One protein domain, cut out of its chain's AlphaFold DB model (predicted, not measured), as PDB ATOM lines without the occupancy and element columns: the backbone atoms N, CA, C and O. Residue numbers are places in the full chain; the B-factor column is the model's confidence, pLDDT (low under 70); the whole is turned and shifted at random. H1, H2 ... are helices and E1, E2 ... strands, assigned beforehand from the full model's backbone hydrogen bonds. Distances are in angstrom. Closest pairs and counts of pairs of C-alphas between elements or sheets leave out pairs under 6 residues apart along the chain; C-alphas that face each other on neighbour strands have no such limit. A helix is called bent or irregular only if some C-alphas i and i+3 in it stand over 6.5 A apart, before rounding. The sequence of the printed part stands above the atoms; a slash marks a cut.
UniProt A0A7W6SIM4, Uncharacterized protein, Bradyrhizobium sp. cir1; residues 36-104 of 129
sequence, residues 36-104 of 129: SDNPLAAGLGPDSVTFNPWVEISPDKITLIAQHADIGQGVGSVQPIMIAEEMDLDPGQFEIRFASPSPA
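What this domain is: This is residues 36 to 104 of the 129 residues of an uncharacterized protein of Bradyrhizobium sp. cir1 (UniProt A0A7W6SIM4). The domain is a small twisted sheet of four short strands, a wall in the order E1, E2, E3, E4, with one helix, H1, packed over one face, mainly over E3. E1, E2 and E3 fold back and forth in two hairpins, and after E3 the chain crosses over through H1 and returns as E4 beside E3. The printed part has 69 residues with one named helix and four named strands, in the order E1, E2, E3, H1, E4; under half of the residues are in these elements. The sheet is mixed, and the class is mixed, helices and strands. The whole is compact, with a radius of gyration of the C-alphas of 11.9 A and spans of 33 by 28 by 18 A.

Where its parts are: Residues 36 to 48 hold no named element. E1 is residues 49 to 52, 9.6 A long, beginning at C-alpha 49, (160.506, 219.827, 122.963). E2 is residues 55 to 57, 6.6 A, and E3 is residues 62 to 66, 13.1 A. H1 is residues 75 to 86, 18.4 A, beginning at C-alpha 75, (156.635, 205.979, 99.885). H1 is irregular: C-alphas 76 and 79 are 7.1 A apart. E4 is residues 94 to 98, 13.4 A, ending at C-alpha 98, (165.294, 212.411, 107.608).

How they stand to each other: E1, E2 and E3 form a meander, each strand the antiparallel neighbour of the one before. E1 and E2, a hairpin, stand at 167 degrees, with N 49 and O 57 at 2.8 A. E2 and E3, also a hairpin, stand at 160 degrees, with N 63 and O 56 at 2.8 A. E3 and E4 are parallel at 33 degrees, with N 64 and O 95 at 2.8 A and N 95 and O 62 at 2.9 A. E1 and E4 are the edge strands, and E1 is apart from E3 and E4. E3, H1 and E4 form a strand-helix-strand unit, two parallel neighbour strands with a helix between, and its crossover is right-handed. H1 is on one face of the sheet, making two layers, at a height over the sheet of 9.4 A. It lies over E3 and only just over E4, on which 3 of its C-alphas fall. It runs slantwise to the strands, at 34 degrees to E3 on the local plane. The closest C-alphas of E3 and H1, those of Leu 64 and Pro 80, are 5.6 A apart. In H1, 6 of 8 O i to N i+4 pairs are within hydrogen-bond range.

The domain as a whole: The two C-alphas farthest apart, those of Asp 47 and Gln 73, are 34.7 A apart. The printed part has no cut. The links E1 to E2 and E2 to E3 are tight, those from E3 to H1 and from H1 to E4 are short, and no link is long. The mean pLDDT of the printed part is 85.1; residue 36 and residues 69 to 76, of which 75 and 76 belong to H1, are under 70.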
ATOM      1  N   SER A  36     165.809 208.853 127.779       55.47
ATOM      2  CA  SER A  36     167.228 209.217 127.613       55.47
ATOM      3  C   SER A  36     167.844 208.769 126.282       55.47
ATOM      4  O   SER A  36     168.893 209.283 125.903       55.47
ATOM      5  N   ASP A  37     167.198 207.844 125.572       73.94
ATOM      6  CA  ASP A  37     167.673 207.279 124.305       73.94
ATOM      7  C   ASP A  37     167.055 207.981 123.092       73.94
ATOM      8  O   ASP A  37     167.305 207.593 121.948       73.94
ATOM      9  N   ASN A  38     166.245 209.024 123.318       85.75
ATOM     10  CA  ASN A  38     165.686 209.810 122.233       85.75
ATOM     11  C   ASN A  38     166.806 210.616 121.541       85.75
ATOM     12  O   ASN A  38     167.321 211.573 122.127       85.75
ATOM     13  N   PRO A  39     167.157 210.304 120.277       86.62
ATOM     14  CA  PRO A  39     168.223 211.005 119.567       86.62
ATOM     15  C   PRO A  39     167.915 212.487 119.316       86.62
ATOM     16  O   PRO A  39     168.840 213.259 119.072       86.62
ATOM     17  N   LEU A  40     166.643 212.897 119.367       88.69
ATOM     18  CA  LEU A  40     166.243 214.289 119.159       88.69
ATOM     19  C   LEU A  40     166.557 215.168 120.371       88.69
ATOM     20  O   LEU A  40     166.842 216.350 120.201       88.69
ATOM     21  N   ALA A  41     166.578 214.598 121.581       87.88
ATOM     22  CA  ALA A  41     166.769 215.355 122.817       87.88
ATOM     23  C   ALA A  41     168.118 216.097 122.863       87.88
ATOM     24  O   ALA A  41     168.208 217.185 123.426       87.88
ATOM     25  N   ALA A  42     169.159 215.539 122.238       83.88
ATOM     26  CA  ALA A  42     170.495 216.136 122.199       83.88
ATOM     27  C   ALA A  42     170.628 217.317 121.216       83.88
ATOM     28  O   ALA A  42     171.622 218.039 121.272       83.88
ATOM     29  N   GLY A  43     169.670 217.492 120.300       81.94
ATOM     30  CA  GLY A  43     169.730 218.473 119.212       81.94
ATOM     31  C   GLY A  43     168.641 219.542 119.256       81.94
ATOM     32  O   GLY A  43     168.481 220.257 118.269       81.94
ATOM     33  N   LEU A  44     167.885 219.635 120.353       87.25
ATOM     34  CA  LEU A  44     166.787 220.591 120.479       87.25
ATOM     35  C   LEU A  44     167.289 222.039 120.476       87.25
ATOM     36  O   LEU A  44     168.250 222.390 121.165       87.25
ATOM     37  N   GLY A  45     166.591 222.884 119.720       85.12
ATOM     38  CA  GLY A  45     166.734 224.333 119.813       85.12
ATOM     39  C   GLY A  45     166.191 224.898 121.137       85.12
ATOM     40  O   GLY A  45     165.564 224.175 121.917       85.12
ATOM     41  N   PRO A  46     166.421 226.196 121.406       86.19
ATOM     42  CA  PRO A  46     165.805 226.889 122.534       86.19
ATOM     43  C   PRO A  46     164.282 226.761 122.478       86.19
ATOM     44  O   PRO A  46     163.696 226.902 121.407       86.19
ATOM     45  N   ASP A  47     163.661 226.490 123.625       90.81
ATOM     46  CA  ASP A  47     162.207 226.328 123.765       90.81
ATOM     47  C   ASP A  47     161.583 225.227 122.877       90.81
ATOM     48  O   ASP A  47     160.365 225.175 122.712       90.81
ATOM     49  N   SER A  48     162.399 224.314 122.337       92.31
ATOM     50  CA  SER A  48     161.927 223.124 121.629       92.31
ATOM     51  C   SER A  48     161.729 221.943 122.576       92.31
ATOM     52  O   SER A  48     162.428 221.790 123.580       92.31
ATOM     53  N   VAL A  49     160.804 221.054 122.222       93.38
ATOM     54  CA  VAL A  49     160.506 219.827 122.963       93.38
ATOM     55  C   VAL A  49     160.378 218.627 122.034       93.38
ATOM     56  O   VAL A  49     160.001 218.730 120.867       93.38
ATOM     57  N   THR A  50     160.670 217.455 122.582       91.94
ATOM     58  CA  THR A  50     160.447 216.165 121.931       91.94
ATOM     59  C   THR A  50     160.064 215.140 122.989       91.94
ATOM     60  O   THR A  50     160.640 215.107 124.077       91.94
ATOM     61  N   PHE A  51     159.074 214.308 122.677       85.44
ATOM     62  CA  PHE A  51     158.563 213.277 123.589       85.44
ATOM     63  C   PHE A  51     158.901 211.863 123.109       85.44
ATOM     64  O   PHE A  51     158.836 210.908 123.877       85.44
ATOM     65  N   ASN A  52     159.267 211.727 121.836       90.31
ATOM     66  CA  ASN A  52     159.627 210.476 121.189       90.31
ATOM     67  C   ASN A  52     160.619 210.756 120.040       90.31
ATOM     68  O   ASN A  52     160.790 211.907 119.650       90.31
ATOM     69  N   PRO A  53     161.252 209.729 119.458       90.31
ATOM     70  CA  PRO A  53     162.186 209.905 118.343       90.31
ATOM     71  C   PRO A  53     161.572 210.414 117.026       90.31
ATOM     72  O   PRO A  53     162.273 210.508 116.027       90.31
ATOM     73  N   TRP A  54     160.274 210.714 116.979       92.50
ATOM     74  CA  TRP A  54     159.543 210.956 115.732       92.50
ATOM     75  C   TRP A  54     159.036 212.384 115.575       92.50
ATOM     76  O   TRP A  54     158.776 212.808 114.450       92.50
ATOM     77  N   VAL A  55     158.906 213.115 116.682       94.25
ATOM     78  CA  VAL A  55     158.294 214.442 116.716       94.25
ATOM     79  C   VAL A  55     159.184 215.409 117.489       94.25
ATOM     80  O   VAL A  55     159.534 215.176 118.650       94.25
ATOM     81  N   GLU A  56     159.515 216.520 116.842       94.25
ATOM     82  CA  GLU A  56     160.139 217.695 117.442       94.25
ATOM     83  C   GLU A  56     159.195 218.887 117.259       94.25
ATOM     84  O   GLU A  56     158.695 219.129 116.161       94.25
ATOM     85  N   ILE A  57     158.936 219.622 118.337       94.94
ATOM     86  CA  ILE A  57     158.089 220.816 118.329       94.94
ATOM     87  C   ILE A  57     158.956 221.980 118.785       94.94
ATOM     88  O   ILE A  57     159.505 221.936 119.884       94.94
ATOM     89  N   SER A  58     159.072 223.008 117.956       93.25
ATOM     90  CA  SER A  58     159.698 224.280 118.312       93.25
ATOM     91  C   SER A  58     158.651 225.399 118.327       93.25
ATOM     92  O   SER A  58     157.530 225.198 117.851       93.25
ATOM     93  N   PRO A  59     158.992 226.597 118.831       92.94
ATOM     94  CA  PRO A  59     158.097 227.753 118.763       92.94
ATOM     95  C   PRO A  59     157.701 228.138 117.330       92.94
ATOM     96  O   PRO A  59     156.637 228.717 117.122       92.94
ATOM     97  N   ASP A  60     158.552 227.814 116.354       90.19
ATOM     98  CA  ASP A  60     158.384 228.229 114.962       90.19
ATOM     99  C   ASP A  60     157.727 227.153 114.086       90.19
ATOM    100  O   ASP A  60     157.122 227.484 113.064       90.19
ATOM    101  N   LYS A  61     157.906 225.866 114.414       92.44
ATOM    102  CA  LYS A  61     157.530 224.757 113.525       92.44
ATOM    103  C   LYS A  61     157.392 223.410 114.235       92.44
ATOM    104  O   LYS A  61     157.989 223.166 115.281       92.44
ATOM    105  N   ILE A  62     156.672 222.497 113.582       95.50
ATOM    106  CA  ILE A  62     156.626 221.075 113.929       95.50
ATOM    107  C   ILE A  62     157.459 220.297 112.908       95.50
ATOM    108  O   ILE A  62     157.288 220.460 111.700       95.50
ATOM    109  N   THR A  63     158.347 219.430 113.383       94.44
ATOM    110  CA  THR A  63     159.217 218.611 112.535       94.44
ATOM    111  C   THR A  63     158.939 217.135 112.784       94.44
ATOM    112  O   THR A  63     159.135 216.628 113.890       94.44
ATOM    113  N   LEU A  64     158.515 216.434 111.733       94.12
ATOM    114  CA  LEU A  64     158.249 214.998 111.743       94.12
ATOM    115  C   LEU A  64     159.435 214.246 111.137       94.12
ATOM    116  O   LEU A  64     159.960 214.614 110.081       94.12
ATOM    117  N   ILE A  65     159.881 213.188 111.808       92.19
ATOM    118  CA  ILE A  65     161.081 212.452 111.410       92.19
ATOM    119  C   ILE A  65     160.718 211.251 110.538       92.19
ATOM    120  O   ILE A  65     159.975 210.368 110.956       92.19
ATOM    121  N   ALA A  66     161.294 211.190 109.338       89.38
ATOM    122  CA  ALA A  66     161.196 210.039 108.447       89.38
ATOM    123  C   ALA A  66     162.412 209.118 108.617       89.38
ATOM    124  O   ALA A  66     163.553 209.543 108.417       89.38
ATOM    125  N   GLN A  67     162.181 207.842 108.943       79.19
ATOM    126  CA  GLN A  67     163.257 206.840 109.015       79.19
ATOM    127  C   GLN A  67     163.681 206.304 107.639       79.19
ATOM    128  O   GLN A  67     164.846 205.967 107.439       79.19
ATOM    129  N   HIS A  68     162.743 206.209 106.692       75.06
ATOM    130  CA  HIS A  68     162.996 205.655 105.365       75.06
ATOM    131  C   HIS A  68     163.138 206.792 104.356       75.06
ATOM    132  O   HIS A  68     162.187 207.527 104.092       75.06
ATOM    133  N   ALA A  69     164.345 206.938 103.811       65.19
ATOM    134  CA  ALA A  69     164.626 207.917 102.776       65.19
ATOM    135  C   ALA A  69     164.136 207.435 101.415       65.19
ATOM    136  O   ALA A  69     164.771 206.593 100.785       65.19
ATOM    137  N   ASP A  70     163.027 208.006 100.947       63.94
ATOM    138  CA  ASP A  70     162.555 207.813  99.582       63.94
ATOM    139  C   ASP A  70     162.987 208.968  98.690       63.94
ATOM    140  O   ASP A  70     162.415 210.059  98.691       63.94
ATOM    141  N   ILE A  71     164.009 208.706  97.881       56.88
ATOM    142  CA  ILE A  71     164.509 209.634  96.872       56.88
ATOM    143  C   ILE A  71     163.621 209.487  95.623       56.88
ATOM    144  O   ILE A  71     163.994 208.848  94.643       56.88
ATOM    145  N   GLY A  72     162.406 210.042  95.680       58.59
ATOM    146  CA  GLY A  72     161.561 210.274  94.498       58.59
ATOM    147  C   GLY A  72     160.434 209.271  94.207       58.59
ATOM    148  O   GLY A  72     159.754 209.442  93.201       58.59
ATOM    149  N   GLN A  73     160.195 208.270  95.063       63.06
ATOM    150  CA  GLN A  73     159.094 207.294  94.901       63.06
ATOM    151  C   GLN A  73     157.855 207.612  95.770       63.06
ATOM    152  O   GLN A  73     156.809 206.992  95.610       63.06
ATOM    153  N   GLY A  74     157.954 208.576  96.696       59.16
ATOM    154  CA  GLY A  74     156.837 209.055  97.531       59.16
ATOM    155  C   GLY A  74     156.417 208.149  98.700       59.16
ATOM    156  O   GLY A  74     155.535 208.528  99.470       59.16
ATOM    157  N   VAL A  75     157.040 206.979  98.876       57.31
ATOM    158  CA  VAL A  75     156.635 205.979  99.885       57.31
ATOM    159  C   VAL A  75     157.117 206.336 101.306       57.31
ATOM    160  O   VAL A  75     156.435 206.057 102.290       57.31
ATOM    161  N   GLY A  76     158.234 207.051 101.431       62.75
ATOM    162  CA  GLY A  76     158.924 207.310 102.704       62.75
ATOM    163  C   GLY A  76     158.233 208.355 103.566       62.75
ATOM    164  O   GLY A  76     158.572 208.544 104.731       62.75
ATOM    165  N   SER A  77     157.221 209.003 102.996       70.31
ATOM    166  CA  SER A  77     156.359 209.985 103.640       70.31
ATOM    167  C   SER A  77     155.180 209.362 104.393       70.31
ATOM    168  O   SER A  77     154.557 210.063 105.177       70.31
ATOM    169  N   VAL A  78     154.867 208.069 104.227       85.62
ATOM    170  CA  VAL A  78     153.650 207.484 104.832       85.62
ATOM    171  C   VAL A  78     153.656 207.569 106.361       85.62
ATOM    172  O   VAL A  78     152.656 207.962 106.949       85.62
ATOM    173  N   GLN A  79     154.776 207.251 107.017       88.38
ATOM    174  CA  GLN A  79     154.869 207.325 108.481       88.38
ATOM    175  C   GLN A  79     154.692 208.763 109.006       88.38
ATOM    176  O   GLN A  79     153.809 208.956 109.838       88.38
ATOM    177  N   PRO A  80     155.454 209.771 108.530       90.12
ATOM    178  CA  PRO A  80     155.223 211.162 108.915       90.12
ATOM    179  C   PRO A  80     153.794 211.634 108.654       90.12
ATOM    180  O   PRO A  80     153.232 212.333 109.485       90.12
ATOM    181  N   ILE A  81     153.181 211.223 107.540       91.25
ATOM    182  CA  ILE A  81     151.799 211.597 107.229       91.25
ATOM    183  C   ILE A  81     150.820 210.983 108.236       91.25
ATOM    184  O   ILE A  81     149.982 211.700 108.754       91.25
ATOM    185  N   MET A  82     150.955 209.705 108.608       92.38
ATOM    186  CA  MET A  82     150.099 209.116 109.652       92.38
ATOM    187  C   MET A  82     150.263 209.808 111.013       92.38
ATOM    188  O   MET A  82     149.292 209.941 111.749       92.38
ATOM    189  N   ILE A  83     151.479 210.252 111.348       92.81
ATOM    190  CA  ILE A  83     151.725 211.030 112.570       92.81
ATOM    191  C   ILE A  83     151.047 212.402 112.476       92.81
ATOM    192  O   ILE A  83     150.448 212.842 113.452       92.81
ATOM    193  N   ALA A  84     151.122 213.063 111.317       94.50
ATOM    194  CA  ALA A  84     150.449 214.337 111.083       94.50
ATOM    195  C   ALA A  84     148.927 214.214 111.248       94.50
ATOM    196  O   ALA A  84     148.334 215.043 111.928       94.50
ATOM    197  N   GLU A  85     148.323 213.152 110.708       94.50
ATOM    198  CA  GLU A  85     146.887 212.874 110.860       94.50
ATOM    199  C   GLU A  85     146.496 212.632 112.327       94.50
ATOM    200  O   GLU A  85     145.499 213.170 112.795       94.50
ATOM    201  N   GLU A  86     147.292 211.872 113.087       94.69
ATOM    202  CA  GLU A  86     147.035 211.649 114.522       94.69
ATOM    203  C   GLU A  86     147.163 212.943 115.344       94.69
ATOM    204  O   GLU A  86     146.490 213.121 116.357       94.69
ATOM    205  N   MET A  87     148.033 213.857 114.910       94.31
ATOM    206  CA  MET A  87     148.245 215.155 115.549       94.31
ATOM    207  C   MET A  87     147.301 216.256 115.042       94.31
ATOM    208  O   MET A  87     147.425 217.387 115.514       94.31
ATOM    209  N   ASP A  88     146.382 215.941 114.123       95.62
ATOM    210  CA  ASP A  88     145.458 216.891 113.485       95.62
ATOM    211  C   ASP A  88     146.199 218.071 112.815       95.62
ATOM    212  O   ASP A  88     145.919 219.243 113.069       95.62
ATOM    213  N   LEU A  89     147.222 217.754 112.006       94.75
ATOM    214  CA  LEU A  89     148.060 218.735 111.309       94.75
ATOM    215  C   LEU A  89     147.731 218.823 109.816       94.75
ATOM    216  O   LEU A  89     147.872 217.855 109.069       94.75
ATOM    217  N   ASP A  90     147.433 220.034 109.356       93.56
ATOM    218  CA  ASP A  90     147.281 220.362 107.944       93.56
ATOM    219  C   ASP A  90     148.637 220.391 107.206       93.56
ATOM    220  O   ASP A  90     149.673 220.798 107.763       93.56
ATOM    221  N   PRO A  91     148.657 220.056 105.900       87.06
ATOM    222  CA  PRO A  91     149.825 220.259 105.053       87.06
ATOM    223  C   PRO A  91     150.327 221.711 105.114       87.06
ATOM    224  O   PRO A  91     149.614 222.653 104.773       87.06
ATOM    225  N   GLY A  92     151.585 221.886 105.523       89.12
ATOM    226  CA  GLY A  92     152.221 223.196 105.712       89.12
ATOM    227  C   GLY A  92     152.401 223.615 107.174       89.12
ATOM    228  O   GLY A  92     153.171 224.536 107.432       89.12
ATOM    229  N   GLN A  93     151.771 222.923 108.130       93.38
ATOM    230  CA  GLN A  93     152.032 223.120 109.564       93.38
ATOM    231  C   GLN A  93     153.264 222.355 110.069       93.38
ATOM    232  O   GLN A  93     153.760 222.630 111.162       93.38
ATOM    233  N   PHE A  94     153.770 221.410 109.272       94.00
ATOM    234  CA  PHE A  94     154.919 220.584 109.615       94.00
ATOM    235  C   PHE A  94     155.912 220.459 108.459       94.00
ATOM    236  O   PHE A  94     155.560 220.599 107.284       94.00
ATOM    237  N   GLU A  95     157.156 220.136 108.799       92.75
ATOM    238  CA  GLU A  95     158.188 219.731 107.849       92.75
ATOM    239  C   GLU A  95     158.657 218.301 108.123       92.75
ATOM    240  O   GLU A  95     158.621 217.818 109.254       92.75
ATOM    241  N   ILE A  96     159.105 217.613 107.073       91.06
ATOM    242  CA  ILE A  96     159.652 216.262 107.189       91.06
ATOM    243  C   ILE A  96     161.174 216.343 107.113       91.06
ATOM    244  O   ILE A  96     161.730 216.878 106.151       91.06
ATOM    245  N   ARG A  97     161.854 215.761 108.103       89.75
ATOM    246  CA  ARG A  97     163.316 215.622 108.127       89.75
ATOM    247  C   ARG A  97     163.703 214.151 108.193       89.75
ATOM    248  O   ARG A  97     163.098 213.379 108.929       89.75
ATOM    249  N   PHE A  98     164.757 213.764 107.480       87.88
ATOM    250  CA  PHE A  98     165.294 212.411 107.608       87.88
ATOM    251  C   PHE A  98     166.023 212.204 108.933       87.88
ATOM    252  O   PHE A  98     166.816 213.042 109.371       87.88
ATOM    253  N   ALA A  99     165.753 211.060 109.552       85.19
ATOM    254  CA  ALA A  99     166.413 210.617 110.765       85.19
ATOM    255  C   ALA A  99     167.936 210.560 110.589       85.19
ATOM    256  O   ALA A  99     168.456 209.964 109.643       85.19
ATOM    257  N   SER A 100     168.661 211.109 111.563       82.50
ATOM    258  CA  SER A 100     170.079 210.782 111.722       82.50
ATOM    259  C   SER A 100     170.233 209.334 112.209       82.50
ATOM    260  O   SER A 100     169.359 208.842 112.925       82.50
ATOM    261  N   PRO A 101     171.329 208.633 111.867       80.75
ATOM    262  CA  PRO A 101     171.499 207.234 112.245       80.75
ATOM    263  C   PRO A 101     171.475 207.049 113.771       80.75
ATOM    264  O   PRO A 101     172.417 207.444 114.452       80.75
ATOM    265  N   SER A 102     170.438 206.395 114.298       80.25
ATOM    266  CA  SER A 102     170.251 206.160 115.736       80.25
ATOM    267  C   SER A 102     169.720 204.749 116.006       80.25
ATOM    268  O   SER A 102     168.918 204.258 115.207       80.25
ATOM    269  N   PRO A 103     170.109 204.110 117.132       77.69
ATOM    270  CA  PRO A 103     169.483 202.885 117.623       77.69
ATOM    271  C   PRO A 103     167.954 202.923 117.655       77.69
ATOM    272  O   PRO A 103     167.320 201.919 117.352       77.69
ATOM    273  N   ALA A 104     167.374 204.096 117.925       81.44
ATOM    274  CA  ALA A 104     165.930 204.308 117.995       81.44
ATOM    275  C   ALA A 104     165.171 203.983 116.692       81.44
ATOM    276  O   ALA A 104     163.957 203.804 116.720       81.44
TER     277      ALA A 104